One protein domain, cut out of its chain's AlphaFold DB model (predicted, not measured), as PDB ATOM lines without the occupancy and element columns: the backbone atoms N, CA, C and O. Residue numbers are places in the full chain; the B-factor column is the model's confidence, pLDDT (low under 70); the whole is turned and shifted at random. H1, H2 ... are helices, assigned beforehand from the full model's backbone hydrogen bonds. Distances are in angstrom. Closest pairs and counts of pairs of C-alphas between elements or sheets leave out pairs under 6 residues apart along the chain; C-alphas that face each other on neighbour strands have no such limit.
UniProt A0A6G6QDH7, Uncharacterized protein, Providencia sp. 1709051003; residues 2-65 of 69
ATOM      1  N   GLN A   2     -53.734 -45.491  51.222       61.72
ATOM      2  CA  GLN A   2     -53.238 -46.802  51.678       61.72
ATOM      3  C   GLN A   2     -52.998 -47.798  50.527       61.72
ATOM      4  O   GLN A   2     -51.948 -48.424  50.518       61.72
ATOM      5  N   ASP A   3     -53.852 -47.839  49.494       66.19
ATOM      6  CA  ASP A   3     -53.658 -48.762  48.355       66.19
ATOM      7  C   ASP A   3     -52.343 -48.536  47.592       66.19
ATOM      8  O   ASP A   3     -51.673 -49.478  47.184       66.19
ATOM      9  N   LEU A   4     -51.939 -47.273  47.428       68.44
ATOM     10  CA  LEU A   4     -50.688 -46.907  46.756       68.44
ATOM     11  C   LEU A   4     -49.468 -47.334  47.584       68.44
ATOM     12  O   LEU A   4     -48.496 -47.841  47.032       68.44
ATOM     13  N   LEU A   5     -49.542 -47.172  48.909       68.50
ATOM     14  CA  LEU A   5     -48.516 -47.658  49.832       68.50
ATOM     15  C   LEU A   5     -48.443 -49.187  49.835       68.50
ATOM     16  O   LEU A   5     -47.342 -49.723  49.797       68.50
ATOM     17  N   ASP A   6     -49.576 -49.889  49.813       68.50
ATOM     18  CA  ASP A   6     -49.612 -51.354  49.746       68.50
ATOM     19  C   ASP A   6     -48.988 -51.888  48.450       68.50
ATOM     20  O   ASP A   6     -48.205 -52.837  48.498       68.50
ATOM     21  N   VAL A   7     -49.253 -51.243  47.307       73.81
ATOM     22  CA  VAL A   7     -48.614 -51.582  46.024       73.81
ATOM     23  C   VAL A   7     -47.106 -51.353  46.092       73.81
ATOM     24  O   VAL A   7     -46.337 -52.218  45.678       73.81
ATOM     25  N   ILE A   8     -46.666 -50.221  46.646       72.31
ATOM     26  CA  ILE A   8     -45.241 -49.898  46.808       72.31
ATOM     27  C   ILE A   8     -44.553 -50.918  47.726       72.31
ATOM     28  O   ILE A   8     -43.453 -51.371  47.415       72.31
ATOM     29  N   ILE A   9     -45.203 -51.324  48.819       71.75
ATOM     30  CA  ILE A   9     -44.701 -52.325  49.769       71.75
ATOM     31  C   ILE A   9     -44.610 -53.706  49.116       71.75
ATOM     32  O   ILE A   9     -43.600 -54.382  49.302       71.75
ATOM     33  N   ASP A  10     -45.607 -54.126  48.333       72.69
ATOM     34  CA  ASP A  10     -45.554 -55.399  47.601       72.69
ATOM     35  C   ASP A  10     -44.472 -55.395  46.523       72.69
ATOM     36  O   ASP A  10     -43.753 -56.382  46.357       72.69
ATOM     37  N   PHE A  11     -44.289 -54.273  45.829       71.44
ATOM     38  CA  PHE A  11     -43.225 -54.137  44.841       71.44
ATOM     39  C   PHE A  11     -41.849 -54.203  45.509       71.44
ATOM     40  O   PHE A  11     -40.994 -55.005  45.137       71.44
ATOM     41  N   LEU A  12     -41.647 -53.418  46.566       70.88
ATOM     42  CA  LEU A  12     -40.395 -53.348  47.313       70.88
ATOM     43  C   LEU A  12     -40.178 -54.550  48.248       70.88
ATOM     44  O   LEU A  12     -39.084 -54.703  48.779       70.88
ATOM     45  N   SER A  13     -41.158 -55.433  48.449       69.50
ATOM     46  CA  SER A  13     -40.990 -56.712  49.156       69.50
ATOM     47  C   SER A  13     -39.917 -57.577  48.485       69.50
ATOM     48  O   SER A  13     -39.103 -58.214  49.156       69.50
ATOM     49  N   SER A  14     -39.847 -57.536  47.151       76.81
ATOM     50  CA  SER A  14     -38.835 -58.272  46.402       76.81
ATOM     51  C   SER A  14     -37.461 -57.617  46.524       76.81
ATOM     52  O   SER A  14     -37.265 -56.448  46.180       76.81
ATOM     53  N   PHE A  15     -36.465 -58.413  46.915       70.81
ATOM     54  CA  PHE A  15     -35.067 -57.981  46.999       70.81
ATOM     55  C   PHE A  15     -34.539 -57.401  45.672       70.81
ATOM     56  O   PHE A  15     -33.742 -56.460  45.670       70.81
ATOM     57  N   LYS A  16     -35.041 -57.902  44.532       79.31
ATOM     58  CA  LYS A  16     -34.708 -57.386  43.193       79.31
ATOM     59  C   LYS A  16     -35.124 -55.924  43.023       79.31
ATOM     60  O   LYS A  16     -34.339 -55.122  42.529       79.31
ATOM     61  N   TRP A  17     -36.326 -55.566  43.474       82.06
ATOM     62  CA  TRP A  17     -36.858 -54.211  43.337       82.06
ATOM     63  C   TRP A  17     -36.198 -53.222  44.298       82.06
ATOM     64  O   TRP A  17     -35.894 -52.106  43.886       82.06
ATOM     65  N   ARG A  18     -35.866 -53.637  45.532       80.62
ATOM     66  CA  ARG A  18     -35.059 -52.803  46.451       80.62
ATOM     67  C   ARG A  18     -33.708 -52.447  45.841       80.62
ATOM     68  O   ARG A  18     -33.299 -51.290  45.862       80.62
ATOM     69  N   THR A  19     -33.054 -53.443  45.248       83.19
ATOM     70  CA  THR A  19     -31.757 -53.267  44.590       83.19
ATOM     71  C   THR A  19     -31.881 -52.352  43.369       83.19
ATOM     72  O   THR A  19     -31.063 -51.457  43.194       83.19
ATOM     73  N   ALA A  20     -32.932 -52.510  42.560       86.31
ATOM     74  CA  ALA A  20     -33.186 -51.638  41.414       86.31
ATOM     75  C   ALA A  20     -33.379 -50.167  41.828       86.31
ATOM     76  O   ALA A  20     -32.775 -49.283  41.224       86.31
ATOM     77  N   VAL A  21     -34.150 -49.897  42.888       87.31
ATOM     78  CA  VAL A  21     -34.345 -48.531  43.409       87.31
ATOM     79  C   VAL A  21     -33.033 -47.934  43.916       87.31
ATOM     80  O   VAL A  21     -32.742 -46.775  43.622       87.31
ATOM     81  N   MET A  22     -32.200 -48.724  44.598       90.56
ATOM     82  CA  MET A  22     -30.863 -48.285  45.006       90.56
ATOM     83  C   MET A  22     -29.961 -47.948  43.823       90.56
ATOM     84  O   MET A  22     -29.258 -46.942  43.867       90.56
ATOM     85  N   ILE A  23     -29.985 -48.755  42.760       90.19
ATOM     86  CA  ILE A  23     -29.201 -48.488  41.548       90.19
ATOM     87  C   ILE A  23     -29.643 -47.162  40.922       90.19
ATOM     88  O   ILE A  23     -28.801 -46.319  40.630       90.19
ATOM     89  N   VAL A  24     -30.952 -46.939  40.772       91.62
ATOM     90  CA  VAL A  24     -31.491 -45.688  40.211       91.62
ATOM     91  C   VAL A  24     -31.112 -44.481  41.072       91.62
ATOM     92  O   VAL A  24     -30.647 -43.473  40.542       91.62
ATOM     93  N   ALA A  25     -31.248 -44.587  42.395       89.88
ATOM     94  CA  ALA A  25     -30.859 -43.522  43.316       89.88
ATOM     95  C   ALA A  25     -29.346 -43.239  43.255       89.88
ATOM     96  O   ALA A  25     -28.939 -42.080  43.242       89.88
ATOM     97  N   GLY A  26     -28.513 -44.278  43.148       90.75
ATOM     98  CA  GLY A  26     -27.065 -44.137  42.987       90.75
ATOM     99  C   GLY A  26     -26.682 -43.449  41.675       90.75
ATOM    100  O   GLY A  26     -25.843 -42.554  41.671       90.75
ATOM    101  N   VAL A  27     -27.347 -43.794  40.569       93.81
ATOM    102  CA  VAL A  27     -27.166 -43.114  39.275       93.81
ATOM    103  C   VAL A  27     -27.550 -41.636  39.373       93.81
ATOM    104  O   VAL A  27     -26.823 -40.789  38.860       93.81
ATOM    105  N   ALA A  28     -28.636 -41.301  40.074       91.12
ATOM    106  CA  ALA A  28     -29.029 -39.910  40.292       91.12
ATOM    107  C   ALA A  28     -27.963 -39.121  41.074       91.12
ATOM    108  O   ALA A  28     -27.630 -38.002  40.684       91.12
ATOM    109  N   VAL A  29     -27.370 -39.717  42.117       92.06
ATOM    110  CA  VAL A  29     -26.250 -39.112  42.860       92.06
ATOM    111  C   VAL A  29     -25.056 -38.858  41.937       92.06
ATOM    112  O   VAL A  29     -24.519 -37.748  41.930       92.06
ATOM    113  N   LEU A  30     -24.675 -39.846  41.122       92.75
ATOM    114  CA  LEU A  30     -23.553 -39.733  40.185       92.75
ATOM    115  C   LEU A  30     -23.777 -38.627  39.146       92.75
ATOM    116  O   LEU A  30     -22.894 -37.798  38.940       92.75
ATOM    117  N   ILE A  31     -24.962 -38.572  38.532       94.00
ATOM    118  CA  ILE A  31     -25.311 -37.548  37.533       94.00
ATOM    119  C   ILE A  31     -25.373 -36.156  38.171       94.00
ATOM    120  O   ILE A  31     -24.976 -35.177  37.546       94.00
ATOM    121  N   SER A  32     -25.825 -36.058  39.424       91.50
ATOM    122  CA  SER A  32     -25.875 -34.788  40.160       91.50
ATOM    123  C   SER A  32     -24.498 -34.243  40.562       91.50
ATOM    124  O   SER A  32     -24.426 -33.153  41.125       91.50
ATOM    125  N   GLY A  33     -23.416 -34.993  40.311       91.44
ATOM    126  CA  GLY A  33     -22.062 -34.616  40.714       91.44
ATOM    127  C   GLY A  33     -21.840 -34.700  42.223       91.44
ATOM    128  O   GLY A  33     -21.145 -33.853  42.772       91.44
ATOM    129  N   PHE A  34     -22.434 -35.698  42.891       88.88
ATOM    130  CA  PHE A  34     -22.373 -35.861  44.351       88.88
ATOM    131  C   PHE A  34     -22.934 -34.664  45.126       88.88
ATOM    132  O   PHE A  34     -22.393 -34.265  46.152       88.88
ATOM    133  N   ASN A  35     -24.044 -34.102  44.655       93.25
ATOM    134  CA  ASN A  35     -24.748 -33.066  45.395       93.25
ATOM    135  C   ASN A  35     -25.142 -33.578  46.795       93.25
ATOM    136  O   ASN A  35     -25.775 -34.631  46.916       93.25
ATOM    137  N   ASP A  36     -24.811 -32.813  47.837       90.94
ATOM    138  CA  ASP A  36     -25.005 -33.198  49.240       90.94
ATOM    139  C   ASP A  36     -26.440 -33.652  49.547       90.94
ATOM    140  O   ASP A  36     -26.647 -34.659  50.226       90.94
ATOM    141  N   TYR A  37     -27.447 -32.978  48.986       90.81
ATOM    142  CA  TYR A  37     -28.852 -33.341  49.189       90.81
ATOM    143  C   TYR A  37     -29.189 -34.707  48.585       90.81
ATOM    144  O   TYR A  37     -29.926 -35.490  49.186       90.81
ATOM    145  N   PHE A  38     -28.629 -35.020  47.415       87.88
ATOM    146  CA  PHE A  38     -28.819 -36.317  46.768       87.88
ATOM    147  C   PHE A  38     -28.083 -37.427  47.512       87.88
ATOM    148  O   PHE A  38     -28.634 -38.515  47.674       87.88
ATOM    149  N   VAL A  39     -26.878 -37.156  48.016       90.06
ATOM    150  CA  VAL A  39     -26.106 -38.109  48.826       90.06
ATOM    151  C   VAL A  39     -26.853 -38.434  50.124       90.06
ATOM    152  O   VAL A  39     -27.057 -39.606  50.444       90.06
ATOM    153  N   ILE A  40     -27.343 -37.420  50.843       91.69
ATOM    154  CA  ILE A  40     -28.137 -37.603  52.070       91.69
ATOM    155  C   ILE A  40     -29.443 -38.350  51.769       91.69
ATOM    156  O   ILE A  40     -29.822 -39.268  52.504       91.69
ATOM    157  N   GLY A  41     -30.119 -38.000  50.671       89.00
ATOM    158  CA  GLY A  41     -31.318 -38.694  50.205       89.00
ATOM    159  C   GLY A  41     -31.058 -40.172  49.908       89.00
ATOM    160  O   GLY A  41     -31.817 -41.031  50.355       89.00
ATOM    161  N   PHE A  42     -29.950 -40.488  49.238       90.44
ATOM    162  CA  PHE A  42     -29.527 -41.858  48.948       90.44
ATOM    163  C   PHE A  42     -29.301 -42.673  50.224       90.44
ATOM    164  O   PHE A  42     -29.844 -43.770  50.350       90.44
ATOM    165  N   PHE A  43     -28.574 -42.127  51.202       88.62
ATOM    166  CA  PHE A  43     -28.375 -42.800  52.489       88.62
ATOM    167  C   PHE A  43     -29.685 -42.991  53.257       88.62
ATOM    168  O   PHE A  43     -29.907 -44.053  53.837       88.62
ATOM    169  N   SER A  44     -30.584 -42.007  53.218       87.81
ATOM    170  CA  SER A  44     -31.899 -42.098  53.864       87.81
ATOM    171  C   SER A  44     -32.760 -43.198  53.237       87.81
ATOM    172  O   SER A  44     -33.349 -44.013  53.945       87.81
ATOM    173  N   ILE A  45     -32.785 -43.278  51.903       86.88
ATOM    174  CA  ILE A  45     -33.496 -44.325  51.157       86.88
ATOM    175  C   ILE A  45     -32.890 -45.701  51.451       86.88
ATOM    176  O   ILE A  45     -33.632 -46.651  51.703       86.88
ATOM    177  N   ALA A  46     -31.560 -45.812  51.483       86.44
ATOM    178  CA  ALA A  46     -30.869 -47.049  51.839       86.44
ATOM    179  C   ALA A  46     -31.250 -47.522  53.247       86.44
ATOM    180  O   ALA A  46     -31.580 -48.691  53.444       86.44
ATOM    181  N   LEU A  47     -31.277 -46.605  54.218       85.69
ATOM    182  CA  LEU A  47     -31.665 -46.905  55.591       85.69
ATOM    183  C   LEU A  47     -33.098 -47.451  55.654       85.69
ATOM    184  O   LEU A  47     -33.345 -48.465  56.300       85.69
ATOM    185  N   VAL A  48     -34.038 -46.822  54.944       82.31
ATOM    186  CA  VAL A  48     -35.445 -47.250  54.918       82.31
ATOM    187  C   VAL A  48     -35.613 -48.602  54.219       82.31
ATOM    188  O   VAL A  48     -36.315 -49.479  54.722       82.31
ATOM    189  N   LEU A  49     -34.952 -48.806  53.079       80.75
ATOM    190  CA  LEU A  49     -35.083 -50.030  52.284       80.75
ATOM    191  C   LEU A  49     -34.422 -51.251  52.932       80.75
ATOM    192  O   LEU A  49     -34.916 -52.369  52.747       80.75
ATOM    193  N   TYR A  50     -33.338 -51.063  53.686       79.06
ATOM    194  CA  TYR A  50     -32.570 -52.160  54.286       79.06
ATOM    195  C   TYR A  50     -32.758 -52.307  55.799       79.06
ATOM    196  O   TYR A  50     -32.308 -53.304  56.364       79.06
ATOM    197  N   SER A  51     -33.475 -51.398  56.464       80.06
ATOM    198  CA  SER A  51     -33.839 -51.577  57.872       80.06
ATOM    199  C   SER A  51     -34.908 -52.658  58.034       80.06
ATOM    200  O   SER A  51     -36.086 -52.464  57.724       80.06
ATOM    201  N   LEU A  52     -34.496 -53.811  58.562       68.75
ATOM    202  CA  LEU A  52     -35.385 -54.928  58.895       68.75
ATOM    203  C   LEU A  52     -36.520 -54.515  59.839       68.75
ATOM    204  O   LEU A  52     -37.624 -55.045  59.710       68.75
ATOM    205  N   ASP A  53     -36.280 -53.565  60.743       71.19
ATOM    206  CA  ASP A  53     -37.274 -53.094  61.710       71.19
ATOM    207  C   ASP A  53     -38.407 -52.306  61.053       71.19
ATOM    208  O   ASP A  53     -39.571 -52.511  61.399       71.19
ATOM    209  N   ILE A  54     -38.102 -51.480  60.047       72.19
ATOM    210  CA  ILE A  54     -39.115 -50.732  59.287       72.19
ATOM    211  C   ILE A  54     -40.012 -51.701  58.506       72.19
ATOM    212  O   ILE A  54     -41.238 -51.578  58.520       72.19
ATOM    213  N   TRP A  55     -39.419 -52.727  57.894       72.19
ATOM    214  CA  TRP A  55     -40.164 -53.783  57.206       72.19
ATOM    215  C   TRP A  55     -40.995 -54.644  58.157       72.19
ATOM    216  O   TRP A  55     -42.139 -54.980  57.848       72.19
ATOM    217  N   ARG A  56     -40.459 -54.966  59.339       69.44
ATOM    218  CA  ARG A  56     -41.192 -55.667  60.402       69.44
ATOM    219  C   ARG A  56     -42.369 -54.853  60.912       69.44
ATOM    220  O   ARG A  56     -43.430 -55.426  61.155       69.44
ATOM    221  N   PHE A  57     -42.185 -53.547  61.082       71.25
ATOM    222  CA  PHE A  57     -43.243 -52.642  61.501       71.25
ATOM    223  C   PHE A  57     -44.333 -52.584  60.435       71.25
ATOM    224  O   PHE A  57     -45.461 -52.950  60.740       71.25
ATOM    225  N   MET A  58     -43.991 -52.290  59.173       67.19
ATOM    226  CA  MET A  58     -44.948 -52.297  58.057       67.19
ATOM    227  C   MET A  58     -45.695 -53.633  57.924       67.19
ATOM    228  O   MET A  58     -46.911 -53.641  57.750       67.19
ATOM    229  N   GLY A  59     -45.004 -54.767  58.079       63.06
ATOM    230  CA  GLY A  59     -45.626 -56.094  58.064       63.06
ATOM    231  C   GLY A  59     -46.600 -56.329  59.226       63.06
ATOM    232  O   GLY A  59     -47.677 -56.889  59.019       63.06
ATOM    233  N   LYS A  60     -46.271 -55.868  60.443       65.81
ATOM    234  CA  LYS A  60     -47.193 -55.905  61.592       65.81
ATOM    235  C   LYS A  60     -48.417 -55.025  61.359       65.81
ATOM    236  O   LYS A  60     -49.527 -55.480  61.626       65.81
ATOM    237  N   THR A  61     -48.238 -53.814  60.832       61.22
ATOM    238  CA  THR A  61     -49.347 -52.903  60.523       61.22
ATOM    239  C   THR A  61     -50.265 -53.503  59.461       61.22
ATOM    240  O   THR A  61     -51.481 -53.451  59.610       61.22
ATOM    241  N   ARG A  62     -49.706 -54.168  58.441       59.69
ATOM    242  CA  ARG A  62     -50.477 -54.855  57.394       59.69
ATOM    243  C   ARG A  62     -51.290 -56.034  57.940       59.69
ATOM    244  O   ARG A  62     -52.454 -56.183  57.589       59.69
ATOM    245  N   LYS A  63     -50.711 -56.825  58.853       56.88
ATOM    246  CA  LYS A  63     -51.398 -57.950  59.518       56.88
ATOM    247  C   LYS A  63     -52.516 -57.491  60.464       56.88
ATOM    248  O   LYS A  63     -53.521 -58.176  60.597       56.88
ATOM    249  N   LEU A  64     -52.350 -56.333  61.105       58.16
ATOM    250  CA  LEU A  64     -53.381 -55.714  61.946       58.16
ATOM    251  C   LEU A  64     -54.518 -55.095  61.122       58.16
ATOM    252  O   LEU A  64     -55.664 -55.144  61.553       58.16
ATOM    253  N   ASN A  65     -54.214 -54.542  59.943       55.06
ATOM    254  CA  ASN A  65     -55.205 -53.888  59.084       55.06
ATOM    255  C   ASN A  65     -55.998 -54.879  58.205       55.06
ATOM    256  O   ASN A  65     -57.023 -54.509  57.643       55.06
TER     257      ASN A  65
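This is residues 2 to 65 of the 69 residues of an uncharacterized protein of Providencia sp. 1709051003 (UniProt A0A6G6QDH7). The longest helix, H2, and the helix after it, H3, lie side by side as a helical hairpin, and at the open end of that hairpin each partner is joined to a further helix that turns off from it: H1 before H2, and H4 after H3. The turn at residues 32 to 35 closes one end of the model, and H4 adds to the length at the other. The printed part has 64 residues with four named helices, in the order H1, H2, H3, H4, and no named strand; the class is all helix. The whole is loose, with a radius of gyration of the C-alphas of 13.4 A, and its outline is a rod spanning 43 by 19 by 18 A.

H2, residues 15 to 31, and H3, residues 36 to 50, touch, with 10 pairs of C-alphas within 8 A. They form a hairpin at a shallow tilt of 6 degrees and run opposite ways; their closest C-alphas are those of Val 29 and Phe 38, 5.4 A apart. H1, residues 2 to 13, is close to H2 but not clearly touching, and the two are about perpendicular, at 87 degrees; the closest C-alphas are those of Leu 12 and Arg 18, 5.4 A apart. H1 is also close to H3 but not clearly touching, with the C-alphas of Leu 12 and Leu 49 closest at 8.0 A. H4, residues 52 to 65, is close to H3 but not clearly touching, at a steep tilt of 60 degrees, the same way; the C-alphas of Val 48 and Ile 54 are closest, 6.7 A apart. H1 and H4 are near each other, with 8 pairs of C-alphas within 10 A, while H2 and H4 are apart. In H1, H2, H3 and H4 every O i to N i+4 pair is within hydrogen-bond range.

H2 has 17 residues and measures 24.5 A from C-alpha 15 at (-35.067, -57.981, 46.999) to C-alpha 31. H3 has 15 residues and measures 21.0 A. H1 has 12 residues and measures 16.0 A, beginning with C-alpha 2 at (-53.238, -46.802, 51.678). H4 has 14 residues and measures 19.8 A, ending with C-alpha 65 at (-55.205, -53.888, 59.084).

The two C-alphas farthest apart, those of Gly 33 and Leu 64, are 43.3 A from each other, while the first and last printed C-alphas, of Gln 2 and Asn 65, are 10.4 A apart. The printed part has no cut, and the three links between its helices are tight. The mean pLDDT of the printed part is 79.1; it is under 70 at residues 2 to 6, 13, 52, 56 and 58 to 65.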